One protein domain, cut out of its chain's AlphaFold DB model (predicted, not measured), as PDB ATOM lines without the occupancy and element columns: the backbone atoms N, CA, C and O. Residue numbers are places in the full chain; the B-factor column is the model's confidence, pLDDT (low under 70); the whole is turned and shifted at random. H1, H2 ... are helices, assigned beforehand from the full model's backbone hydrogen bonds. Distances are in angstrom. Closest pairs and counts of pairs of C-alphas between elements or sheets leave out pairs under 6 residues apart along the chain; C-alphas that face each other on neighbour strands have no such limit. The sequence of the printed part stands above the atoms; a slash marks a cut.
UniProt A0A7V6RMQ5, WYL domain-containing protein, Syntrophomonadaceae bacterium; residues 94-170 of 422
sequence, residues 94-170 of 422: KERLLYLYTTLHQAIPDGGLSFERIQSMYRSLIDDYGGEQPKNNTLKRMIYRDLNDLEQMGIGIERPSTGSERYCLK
ATOM      1  N   LYS A  94      97.451 116.838 123.650       86.75
ATOM      2  CA  LYS A  94      96.798 116.105 122.551       86.75
ATOM      3  C   LYS A  94      97.431 116.337 121.171       86.75
ATOM      4  O   LYS A  94      97.498 115.412 120.370       86.75
ATOM      5  N   GLU A  95      97.912 117.549 120.894       86.25
ATOM      6  CA  GLU A  95      98.555 117.893 119.619       86.25
ATOM      7  C   GLU A  95      99.944 117.265 119.530       86.25
ATOM      8  O   GLU A  95     100.284 116.684 118.503       86.25
ATOM      9  N   ARG A  96     100.716 117.303 120.624       92.88
ATOM     10  CA  ARG A  96     102.021 116.630 120.690       92.88
ATOM     11  C   ARG A  96     101.888 115.114 120.575       92.88
ATOM     12  O   ARG A  96     102.667 114.508 119.845       92.88
ATOM     13  N   LEU A  97     100.890 114.515 121.228       93.31
ATOM     14  CA  LEU A  97     100.606 113.082 121.115       93.31
ATOM     15  C   LEU A  97     100.226 112.693 119.685       93.31
ATOM     16  O   LEU A  97     100.785 111.740 119.149       93.31
ATOM     17  N   LEU A  98      99.332 113.451 119.040       87.88
ATOM     18  CA  LEU A  98      98.942 113.200 117.651       87.88
ATOM     19  C   LEU A  98     100.132 113.349 116.692       87.88
ATOM     20  O   LEU A  98     100.311 112.532 115.786       87.88
ATOM     21  N   TYR A  99     100.958 114.373 116.909       92.56
ATOM     22  CA  TYR A  99     102.164 114.612 116.125       92.56
ATOM     23  C   TYR A  99     103.179 113.477 116.292       92.56
ATOM     24  O   TYR A  99     103.672 112.946 115.296       92.56
ATOM     25  N   LEU A 100     103.438 113.048 117.530       94.44
ATOM     26  CA  LEU A 100     104.322 111.928 117.849       94.44
ATOM     27  C   LEU A 100     103.815 110.615 117.246       94.44
ATOM     28  O   LEU A 100     104.589 109.922 116.597       94.44
ATOM     29  N   TYR A 101     102.525 110.306 117.395       92.44
ATOM     30  CA  TYR A 101     101.907 109.123 116.794       92.44
ATOM     31  C   TYR A 101     102.098 109.102 115.272       92.44
ATOM     32  O   TYR A 101     102.625 108.135 114.726       92.44
ATOM     33  N   THR A 102     101.719 110.190 114.595       87.81
ATOM     34  CA  THR A 102     101.794 110.298 113.127       87.81
ATOM     35  C   THR A 102     103.229 110.130 112.638       87.81
ATOM     36  O   THR A 102     103.490 109.420 111.672       87.81
ATOM     37  N   THR A 103     104.162 110.741 113.358       90.12
ATOM     38  CA  THR A 103     105.598 110.687 113.091       90.12
ATOM     39  C   THR A 103     106.159 109.272 113.232       90.12
ATOM     40  O   THR A 103     106.827 108.777 112.327       90.12
ATOM     41  N   LEU A 104     105.876 108.604 114.354       91.00
ATOM     42  CA  LEU A 104     106.335 107.238 114.604       91.00
ATOM     43  C   LEU A 104     105.717 106.251 113.610       91.00
ATOM     44  O   LEU A 104     106.402 105.326 113.186       91.00
ATOM     45  N   HIS A 105     104.460 106.471 113.213       84.88
ATOM     46  CA  HIS A 105     103.775 105.681 112.192       84.88
ATOM     47  C   HIS A 105     104.417 105.843 110.809       84.88
ATOM     48  O   HIS A 105     104.664 104.865 110.109       84.88
ATOM     49  N   GLN A 106     104.696 107.079 110.393       78.38
ATOM     50  CA  GLN A 106     105.300 107.357 109.086       78.38
ATOM     51  C   GLN A 106     106.730 106.832 108.963       78.38
ATOM     52  O   GLN A 106     107.160 106.549 107.854       78.38
ATOM     53  N   ALA A 107     107.442 106.681 110.079       80.44
ATOM     54  CA  ALA A 107     108.807 106.174 110.100       80.44
ATOM     55  C   ALA A 107     108.913 104.642 110.116       80.44
ATOM     56  O   ALA A 107     110.026 104.119 110.071       80.44
ATOM     57  N   ILE A 108     107.792 103.912 110.198       72.94
ATOM     58  CA  ILE A 108     107.797 102.440 110.195       72.94
ATOM     59  C   ILE A 108     108.526 101.870 108.957       72.94
ATOM     60  O   ILE A 108     109.391 101.017 109.152       72.94
ATOM     61  N   PRO A 109     108.277 102.341 107.712       62.16
ATOM     62  CA  PRO A 109     108.966 101.822 106.525       62.16
ATOM     63  C   PRO A 109     110.489 102.018 106.551       62.16
ATOM     64  O   PRO A 109     111.215 101.226 105.960       62.16
ATOM     65  N   ASP A 110     110.973 103.038 107.266       72.19
ATOM     66  CA  ASP A 110     112.395 103.395 107.358       72.19
ATOM     67  C   ASP A 110     113.108 102.725 108.556       72.19
ATOM     68  O   ASP A 110     114.266 103.027 108.872       72.19
ATOM     69  N   GLY A 111     112.418 101.818 109.258       72.19
ATOM     70  CA  GLY A 111     112.929 101.142 110.452       72.19
ATOM     71  C   GLY A 111     112.920 102.014 111.713       72.19
ATOM     72  O   GLY A 111     113.660 101.738 112.653       72.19
ATOM     73  N   GLY A 112     112.112 103.076 111.740       84.00
ATOM     74  CA  GLY A 112     111.922 103.958 112.890       84.00
ATOM     75  C   GLY A 112     112.879 105.151 112.960       84.00
ATOM     76  O   GLY A 112     113.757 105.357 112.124       84.00
ATOM     77  N   LEU A 113     112.696 105.980 113.988       91.69
ATOM     78  CA  LEU A 113     113.441 107.229 114.179       91.69
ATOM     79  C   LEU A 113     114.513 107.099 115.255       91.69
ATOM     80  O   LEU A 113     114.322 106.408 116.253       91.69
ATOM     81  N   SER A 114     115.610 107.846 115.107       94.12
ATOM     82  CA  SER A 114     116.512 108.101 116.232       94.12
ATOM     83  C   SER A 114     115.874 109.080 117.220       94.12
ATOM     84  O   SER A 114     115.011 109.892 116.861       94.12
ATOM     85  N   PHE A 115     116.325 109.055 118.472       94.56
ATOM     86  CA  PHE A 115     115.817 109.984 119.476       94.56
ATOM     87  C   PHE A 115     116.150 111.446 119.131       94.56
ATOM     88  O   PHE A 115     115.313 112.330 119.316       94.56
ATOM     89  N   GLU A 116     117.327 111.713 118.555       93.44
ATOM     90  CA  GLU A 116     117.733 113.049 118.093       93.44
ATOM     91  C   GLU A 116     116.785 113.584 117.015       93.44
ATOM     92  O   GLU A 116     116.475 114.783 116.984       93.44
ATOM     93  N   ARG A 117     116.284 112.697 116.146       93.69
ATOM     94  CA  ARG A 117     115.306 113.069 115.127       93.69
ATOM     95  C   ARG A 117     113.982 113.477 115.765       93.69
ATOM     96  O   ARG A 117     113.481 114.549 115.433       93.69
ATOM     97  N   ILE A 118     113.473 112.715 116.736       95.44
ATOM     98  CA  ILE A 118     112.253 113.071 117.486       95.44
ATOM     99  C   ILE A 118     112.431 114.410 118.212       95.44
ATOM    100  O   ILE A 118     111.546 115.265 118.166       95.44
ATOM    101  N   GLN A 119     113.593 114.633 118.837       94.69
ATOM    102  CA  GLN A 119     113.900 115.910 119.482       94.69
ATOM    103  C   GLN A 119     113.841 117.071 118.487       94.69
ATOM    104  O   GLN A 119     113.194 118.075 118.771       94.69
ATOM    105  N   SER A 120     114.468 116.930 117.318       91.94
ATOM    106  CA  SER A 120     114.457 117.958 116.267       91.94
ATOM    107  C   SER A 120     113.036 118.264 115.783       91.94
ATOM    108  O   SER A 120     112.676 119.422 115.590       91.94
ATOM    109  N   MET A 121     112.196 117.236 115.668       91.31
ATOM    110  CA  MET A 121     110.799 117.380 115.259       91.31
ATOM    111  C   MET A 121     109.944 118.100 116.300       91.31
ATOM    112  O   MET A 121     109.113 118.924 115.928       91.31
ATOM    113  N   TYR A 122     110.154 117.836 117.592       93.12
ATOM    114  CA  TYR A 122     109.476 118.584 118.652       93.12
ATOM    115  C   TYR A 122     109.944 120.041 118.719       93.12
ATOM    116  O   TYR A 122     109.142 120.912 119.043       93.12
ATOM    117  N   ARG A 123     111.219 120.324 118.417       91.38
ATOM    118  CA  ARG A 123     111.708 121.711 118.330       91.38
ATOM    119  C   ARG A 123     110.984 122.475 117.230       91.38
ATOM    120  O   ARG A 123     110.438 123.527 117.535       91.38
ATOM    121  N   SER A 124     110.894 121.886 116.035       87.12
ATOM    122  CA  SER A 124     110.128 122.448 114.915       87.12
ATOM    123  C   SER A 124     108.664 122.681 115.293       87.12
ATOM    124  O   SER A 124     108.151 123.772 115.091       87.12
ATOM    125  N   LEU A 125     108.015 121.696 115.928       86.50
ATOM    126  CA  LEU A 125     106.624 121.830 116.371       86.50
ATOM    127  C   LEU A 125     106.440 122.990 117.365       86.50
ATOM    128  O   LEU A 125     105.422 123.665 117.338       86.50
ATOM    129  N   ILE A 126     107.388 123.214 118.276       87.69
ATOM    130  CA  ILE A 126     107.310 124.310 119.254       87.69
ATOM    131  C   ILE A 126     107.573 125.668 118.586       87.69
ATOM    132  O   ILE A 126     106.911 126.646 118.943       87.69
ATOM    133  N   ASP A 127     108.489 125.719 117.615       83.38
ATOM    134  CA  ASP A 127     108.764 126.920 116.818       83.38
ATOM    135  C   ASP A 127     107.527 127.353 116.020       83.38
ATOM    136  O   ASP A 127     107.186 128.536 116.025       83.38
ATOM    137  N   ASP A 128     106.788 126.401 115.441       78.56
ATOM    138  CA  ASP A 128     105.543 126.668 114.704       78.56
ATOM    139  C   ASP A 128     104.458 127.327 115.580       78.56
ATOM    140  O   ASP A 128     103.588 128.043 115.082       78.56
ATOM    141  N   TYR A 129     104.515 127.122 116.902       76.81
ATOM    142  CA  TYR A 129     103.610 127.743 117.875       76.81
ATOM    143  C   TYR A 129     104.158 129.061 118.457       76.81
ATOM    144  O   TYR A 129     103.487 129.700 119.273       76.81
ATOM    145  N   GLY A 130     105.359 129.492 118.054       68.44
ATOM    146  CA  GLY A 130     106.027 130.681 118.589       68.44
ATOM    147  C   GLY A 130     106.453 130.531 120.054       68.44
ATOM    148  O   GLY A 130     106.561 131.522 120.780       68.44
ATOM    149  N   GLY A 131     106.632 129.291 120.523       67.75
ATOM    150  CA  GLY A 131     107.044 128.987 121.888       67.75
ATOM    151  C   GLY A 131     108.546 129.186 122.108       67.75
ATOM    152  O   GLY A 131     109.356 129.035 121.200       67.75
ATOM    153  N   GLU A 132     108.950 129.487 123.346       77.81
ATOM    154  CA  GLU A 132     110.375 129.487 123.695       77.81
ATOM    155  C   GLU A 132     110.913 128.051 123.720       77.81
ATOM    156  O   GLU A 132     110.313 127.154 124.324       77.81
ATOM    157  N   GLN A 133     112.070 127.844 123.094       82.25
ATOM    158  CA  GLN A 133     112.685 126.530 122.985       82.25
ATOM    159  C   GLN A 133     113.055 125.963 124.365       82.25
ATOM    160  O   GLN A 133     113.868 126.547 125.090       82.25
ATOM    161  N   PRO A 134     112.522 124.788 124.748       85.25
ATOM    162  CA  PRO A 134     112.862 124.182 126.022       85.25
ATOM    163  C   PRO A 134     114.331 123.745 126.052       85.25
ATOM    164  O   PRO A 134     114.913 123.290 125.056       85.25
ATOM    165  N   LYS A 135     114.923 123.806 127.251       90.81
ATOM    166  CA  LYS A 135     116.224 123.183 127.536       90.81
ATOM    167  C   LYS A 135     116.174 121.695 127.176       90.81
ATOM    168  O   LYS A 135     115.149 121.043 127.380       90.81
ATOM    169  N   ASN A 136     117.304 121.144 126.726       89.81
ATOM    170  CA  ASN A 136     117.405 119.743 126.291       89.81
ATOM    171  C   ASN A 136     116.773 118.760 127.292       89.81
ATOM    172  O   ASN A 136     115.935 117.958 126.900       89.81
ATOM    173  N   ASN A 137     117.096 118.863 128.584       90.88
ATOM    174  CA  ASN A 137     116.563 117.950 129.604       90.88
ATOM    175  C   ASN A 137     115.035 118.031 129.754       90.88
ATOM    176  O   ASN A 137     114.381 117.007 129.945       90.88
ATOM    177  N   THR A 138     114.460 119.229 129.639       90.88
ATOM    178  CA  THR A 138     113.007 119.437 129.691       90.88
ATOM    179  C   THR A 138     112.329 118.807 128.480       90.88
ATOM    180  O   THR A 138     111.327 118.112 128.632       90.88
ATOM    181  N   LEU A 139     112.915 118.986 127.292       93.12
ATOM    182  CA  LEU A 139     112.409 118.398 126.056       93.12
ATOM    183  C   LEU A 139     112.439 116.866 126.102       93.12
ATOM    184  O   LEU A 139     111.447 116.225 125.770       93.12
ATOM    185  N   LYS A 140     113.541 116.276 126.586       94.62
ATOM    186  CA  LYS A 140     113.652 114.818 126.743       94.62
ATOM    187  C   LYS A 140     112.549 114.265 127.645       94.62
ATOM    188  O   LYS A 140     111.872 113.318 127.264       94.62
ATOM    189  N   ARG A 141     112.335 114.873 128.818       94.06
ATOM    190  CA  ARG A 141     111.279 114.455 129.760       94.06
ATOM    191  C   ARG A 141     109.881 114.564 129.152       94.06
ATOM    192  O   ARG A 141     109.059 113.691 129.394       94.06
ATOM    193  N   MET A 142     109.629 115.611 128.366       94.19
ATOM    194  CA  MET A 142     108.363 115.790 127.655       94.19
ATOM    195  C   MET A 142     108.124 114.666 126.643       94.19
ATOM    196  O   MET A 142     107.069 114.051 126.692       94.19
ATOM    197  N   ILE A 143     109.114 114.349 125.802       95.69
ATOM    198  CA  ILE A 143     109.011 113.271 124.804       95.69
ATOM    199  C   ILE A 143     108.798 111.917 125.485       95.69
ATOM    200  O   ILE A 143     107.925 111.167 125.073       95.69
ATOM    201  N   TYR A 144     109.544 111.602 126.549       95.50
ATOM    202  CA  TYR A 144     109.342 110.343 127.277       95.50
ATOM    203  C   TYR A 144     107.965 110.248 127.930       95.50
ATOM    204  O   TYR A 144     107.368 109.176 127.907       95.50
ATOM    205  N   ARG A 145     107.450 111.349 128.490       95.38
ATOM    206  CA  ARG A 145     106.082 111.379 129.011       95.38
ATOM    207  C   ARG A 145     105.079 111.130 127.893       95.38
ATOM    208  O   ARG A 145     104.246 110.256 128.042       95.38
ATOM    209  N   ASP A 146     105.202 111.841 126.779       96.62
ATOM    210  CA  ASP A 146     104.269 111.722 125.662       96.62
ATOM    211  C   ASP A 146     104.349 110.305 125.014       96.62
ATOM    212  O   ASP A 146     103.325 109.745 124.636       96.62
ATOM    213  N   LEU A 147     105.527 109.659 124.972       95.00
ATOM    214  CA  LEU A 147     105.677 108.237 124.596       95.00
ATOM    215  C   LEU A 147     104.941 107.302 125.572       95.00
ATOM    216  O   LEU A 147     104.249 106.385 125.141       95.00
ATOM    217  N   ASN A 148     105.080 107.531 126.879       94.44
ATOM    218  CA  ASN A 148     104.407 106.720 127.896       94.44
ATOM    219  C   ASN A 148     102.885 106.950 127.900       94.44
ATOM    220  O   ASN A 148     102.133 106.011 128.136       94.44
ATOM    221  N   ASP A 149     102.428 108.175 127.625       94.88
ATOM    222  CA  ASP A 149     101.007 108.505 127.482       94.88
ATOM    223  C   ASP A 149     100.393 107.692 126.321       94.88
ATOM    224  O   ASP A 149      99.313 107.130 126.477       94.88
ATOM    225  N   LEU A 150     101.096 107.555 125.184       91.75
ATOM    226  CA  LEU A 150     100.659 106.695 124.071       91.75
ATOM    227  C   LEU A 150     100.575 105.212 124.477       91.75
ATOM    228  O   LEU A 150      99.579 104.553 124.174       91.75
ATOM    229  N   GLU A 151     101.565 104.691 125.207       89.56
ATOM    230  CA  GLU A 151     101.532 103.306 125.708       89.56
ATOM    231  C   GLU A 151     100.369 103.071 126.685       89.56
ATOM    232  O   GLU A 151      99.699 102.042 126.609       89.56
ATOM    233  N   GLN A 152     100.074 104.033 127.564       89.44
ATOM    234  CA  GLN A 152      98.918 103.969 128.470       89.44
ATOM    235  C   GLN A 152      97.579 103.986 127.720       89.44
ATOM    236  O   GLN A 152      96.598 103.430 128.210       89.44
ATOM    237  N   MET A 153      97.537 104.575 126.521       86.06
ATOM    238  CA  MET A 153      96.386 104.524 125.612       86.06
ATOM    239  C   MET A 153      96.297 103.208 124.817       86.06
ATOM    240  O   MET A 153      95.399 103.058 123.990       86.06
ATOM    241  N   GLY A 154      97.202 102.252 125.053       79.81
ATOM    242  CA  GLY A 154      97.236 100.961 124.366       79.81
ATOM    243  C   GLY A 154      97.975 100.976 123.026       79.81
ATOM    244  O   GLY A 154      97.891 100.005 122.280       79.81
ATOM    245  N   ILE A 155      98.700 102.050 122.703       85.00
ATOM    246  CA  ILE A 155      99.501 102.141 121.477       85.00
ATOM    247  C   ILE A 155     100.899 101.597 121.778       85.00
ATOM    248  O   ILE A 155     101.700 102.246 122.448       85.00
ATOM    249  N   GLY A 156     101.200 100.393 121.289       86.56
ATOM    250  CA  GLY A 156     102.514  99.777 121.470       86.56
ATOM    251  C   GLY A 156     103.615 100.547 120.735       86.56
ATOM    252  O   GLY A 156     103.457 100.889 119.564       86.56
ATOM    253  N   ILE A 157     104.743 100.790 121.404       89.62
ATOM    254  CA  ILE A 157     105.905 101.498 120.851       89.62
ATOM    255  C   ILE A 157     107.146 100.614 120.978       89.62
ATOM    256  O   ILE A 157     107.427 100.079 122.052       89.62
ATOM    257  N   GLU A 158     107.911 100.494 119.896       88.25
ATOM    258  CA  GLU A 158     109.272  99.964 119.937       88.25
ATOM    259  C   GLU A 158     110.259 101.088 120.259       88.25
ATOM    260  O   GLU A 158     110.138 102.195 119.733       88.25
ATOM    261  N   ARG A 159     111.205 100.824 121.165       90.56
ATOM    262  CA  ARG A 159     112.245 101.764 121.617       90.56
ATOM    263  C   ARG A 159     113.412 101.015 122.292       90.56
ATOM    264  O   ARG A 159     113.279  99.821 122.561       90.56
ATOM    265  N   PRO A 160     114.515 101.687 122.685       87.38
ATOM    266  CA  PRO A 160     115.654 101.024 123.342       87.38
ATOM    267  C   PRO A 160     115.306 100.193 124.576       87.38
ATOM    268  O   PRO A 160     115.872  99.124 124.782       87.38
ATOM    269  N   SER A 161     114.322 100.616 125.372       82.69
ATOM    270  CA  SER A 161     113.874  99.843 126.537       82.69
ATOM    271  C   SER A 161     113.106  98.563 126.184       82.69
ATOM    272  O   SER A 161     112.918  97.723 127.057       82.69
ATOM    273  N   THR A 162     112.654  98.407 124.937       78.88
ATOM    274  CA  THR A 162     111.992  97.197 124.421       78.88
ATOM    275  C   THR A 162     112.913  96.375 123.511       78.88
ATOM    276  O   THR A 162     112.435  95.459 122.852       78.88
ATOM    277  N   GLY A 163     114.211  96.701 123.454       76.38
ATOM    278  CA  GLY A 163     115.205  96.000 122.634       76.38
ATOM    279  C   GLY A 163     115.390  96.537 121.209       76.38
ATOM    280  O   GLY A 163     116.136  95.927 120.452       76.38
ATOM    281  N   SER A 164     114.754  97.656 120.837       79.12
ATOM    282  CA  SER A 164     114.908  98.281 119.509       79.12
ATOM    283  C   SER A 164     115.891  99.454 119.540       79.12
ATOM    284  O   SER A 164     115.831 100.290 120.434       79.12
ATOM    285  N   GLU A 165     116.772  99.586 118.549       81.50
ATOM    286  CA  GLU A 165     117.697 100.731 118.455       81.50
ATOM    287  C   GLU A 165     117.003 102.044 118.038       81.50
ATOM    288  O   GLU A 165     117.592 103.126 118.121       81.50
ATOM    289  N   ARG A 166     115.745 101.966 117.585       87.69
ATOM    290  CA  ARG A 166     114.965 103.077 117.027       87.69
ATOM    291  C   ARG A 166     113.570 103.143 117.638       87.69
ATOM    292  O   ARG A 166     113.160 102.268 118.391       87.69
ATOM    293  N   TYR A 167     112.863 104.228 117.344       92.12
ATOM    294  CA  TYR A 167     111.518 104.498 117.837       92.12
ATOM    295  C   TYR A 167     110.493 104.388 116.703       92.12
ATOM    296  O   TYR A 167     110.562 105.155 115.738       92.12
ATOM    297  N   CYS A 168     109.518 103.491 116.834       88.38
ATOM    298  CA  CYS A 168     108.378 103.345 115.917       88.38
ATOM    299  C   CYS A 168     107.170 102.726 116.642       88.38
ATOM    300  O   CYS A 168     107.263 102.339 117.808       88.38
ATOM    301  N   LEU A 169     106.009 102.675 115.983       88.19
ATOM    302  CA  LEU A 169     104.861 101.937 116.522       88.19
ATOM    303  C   LEU A 169     105.086 100.428 116.354       88.19
ATOM    304  O   LEU A 169     105.558  99.990 115.311       88.19
ATOM    305  N   LYS A 170     104.712  99.648 117.373       77.94
ATOM    306  CA  LYS A 170     104.866  98.183 117.426       77.94
ATOM    307  C   LYS A 170     103.942  97.445 116.454       77.94
ATOM    308  O   LYS A 170     104.257  96.345 116.014       77.94
TER     309      LYS A 170
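This is residues 94 to 170 of the 422 residues of the protein "WYL domain-containing protein" of Syntrophomonadaceae bacterium (UniProt A0A7V6RMQ5). Three helices make a compact body: H3, the longest, crosses both H1 and H2 at nearly a right angle. After H3, residues 153 to 170 fold back on themselves without a named element, with a short antiparallel pairing of residues 157 to 158 with 168 to 169. The printed part has 77 residues, with H1, H2 and H3 in that order, no named strand, and is all helix. It is compact, with a radius of gyration of the C-alphas of 12.0 A and spans of 33 by 23 by 22 A.

Start at H1, residues 94 to 106; H2, residues 115 to 128, is close but not clearly touching, with closest C-alphas Arg 96 and Tyr 122 8.0 A apart, a steep tilt of 46 degrees, opposite ways. H3, residues 136 to 152, touches H1 about perpendicular at 81 degrees; H3 touches with its residues 146 to 150 alone and H1 with its residues 96 to 101 alone, and the closest C-alphas, of Leu 97 and Asp 146, are 6.0 A apart. H3 touches H2 at 80 degrees, about perpendicular; H3 touches with its residues 139 to 143 alone and H2 with its residues 119 to 122 alone, and the C-alphas of Gln 119 and Leu 139 are closest, at 7.2 A. In H1, H2 and H3 every O i to N i+4 pair is within hydrogen-bond range.

Find C-alpha 94 at (96.798, 116.105, 122.551); H1 runs 18.2 A from there, H2 20.2 A, and H3 24.4 A to C-alpha 152 at (98.918, 103.969, 128.470).

The farthest C-alphas, of Gly 130 and Gly 163, are 36.1 A apart; the printed part has no cut, both links between helices are short, and pLDDT is under 70 at residues 109, 130 and 131.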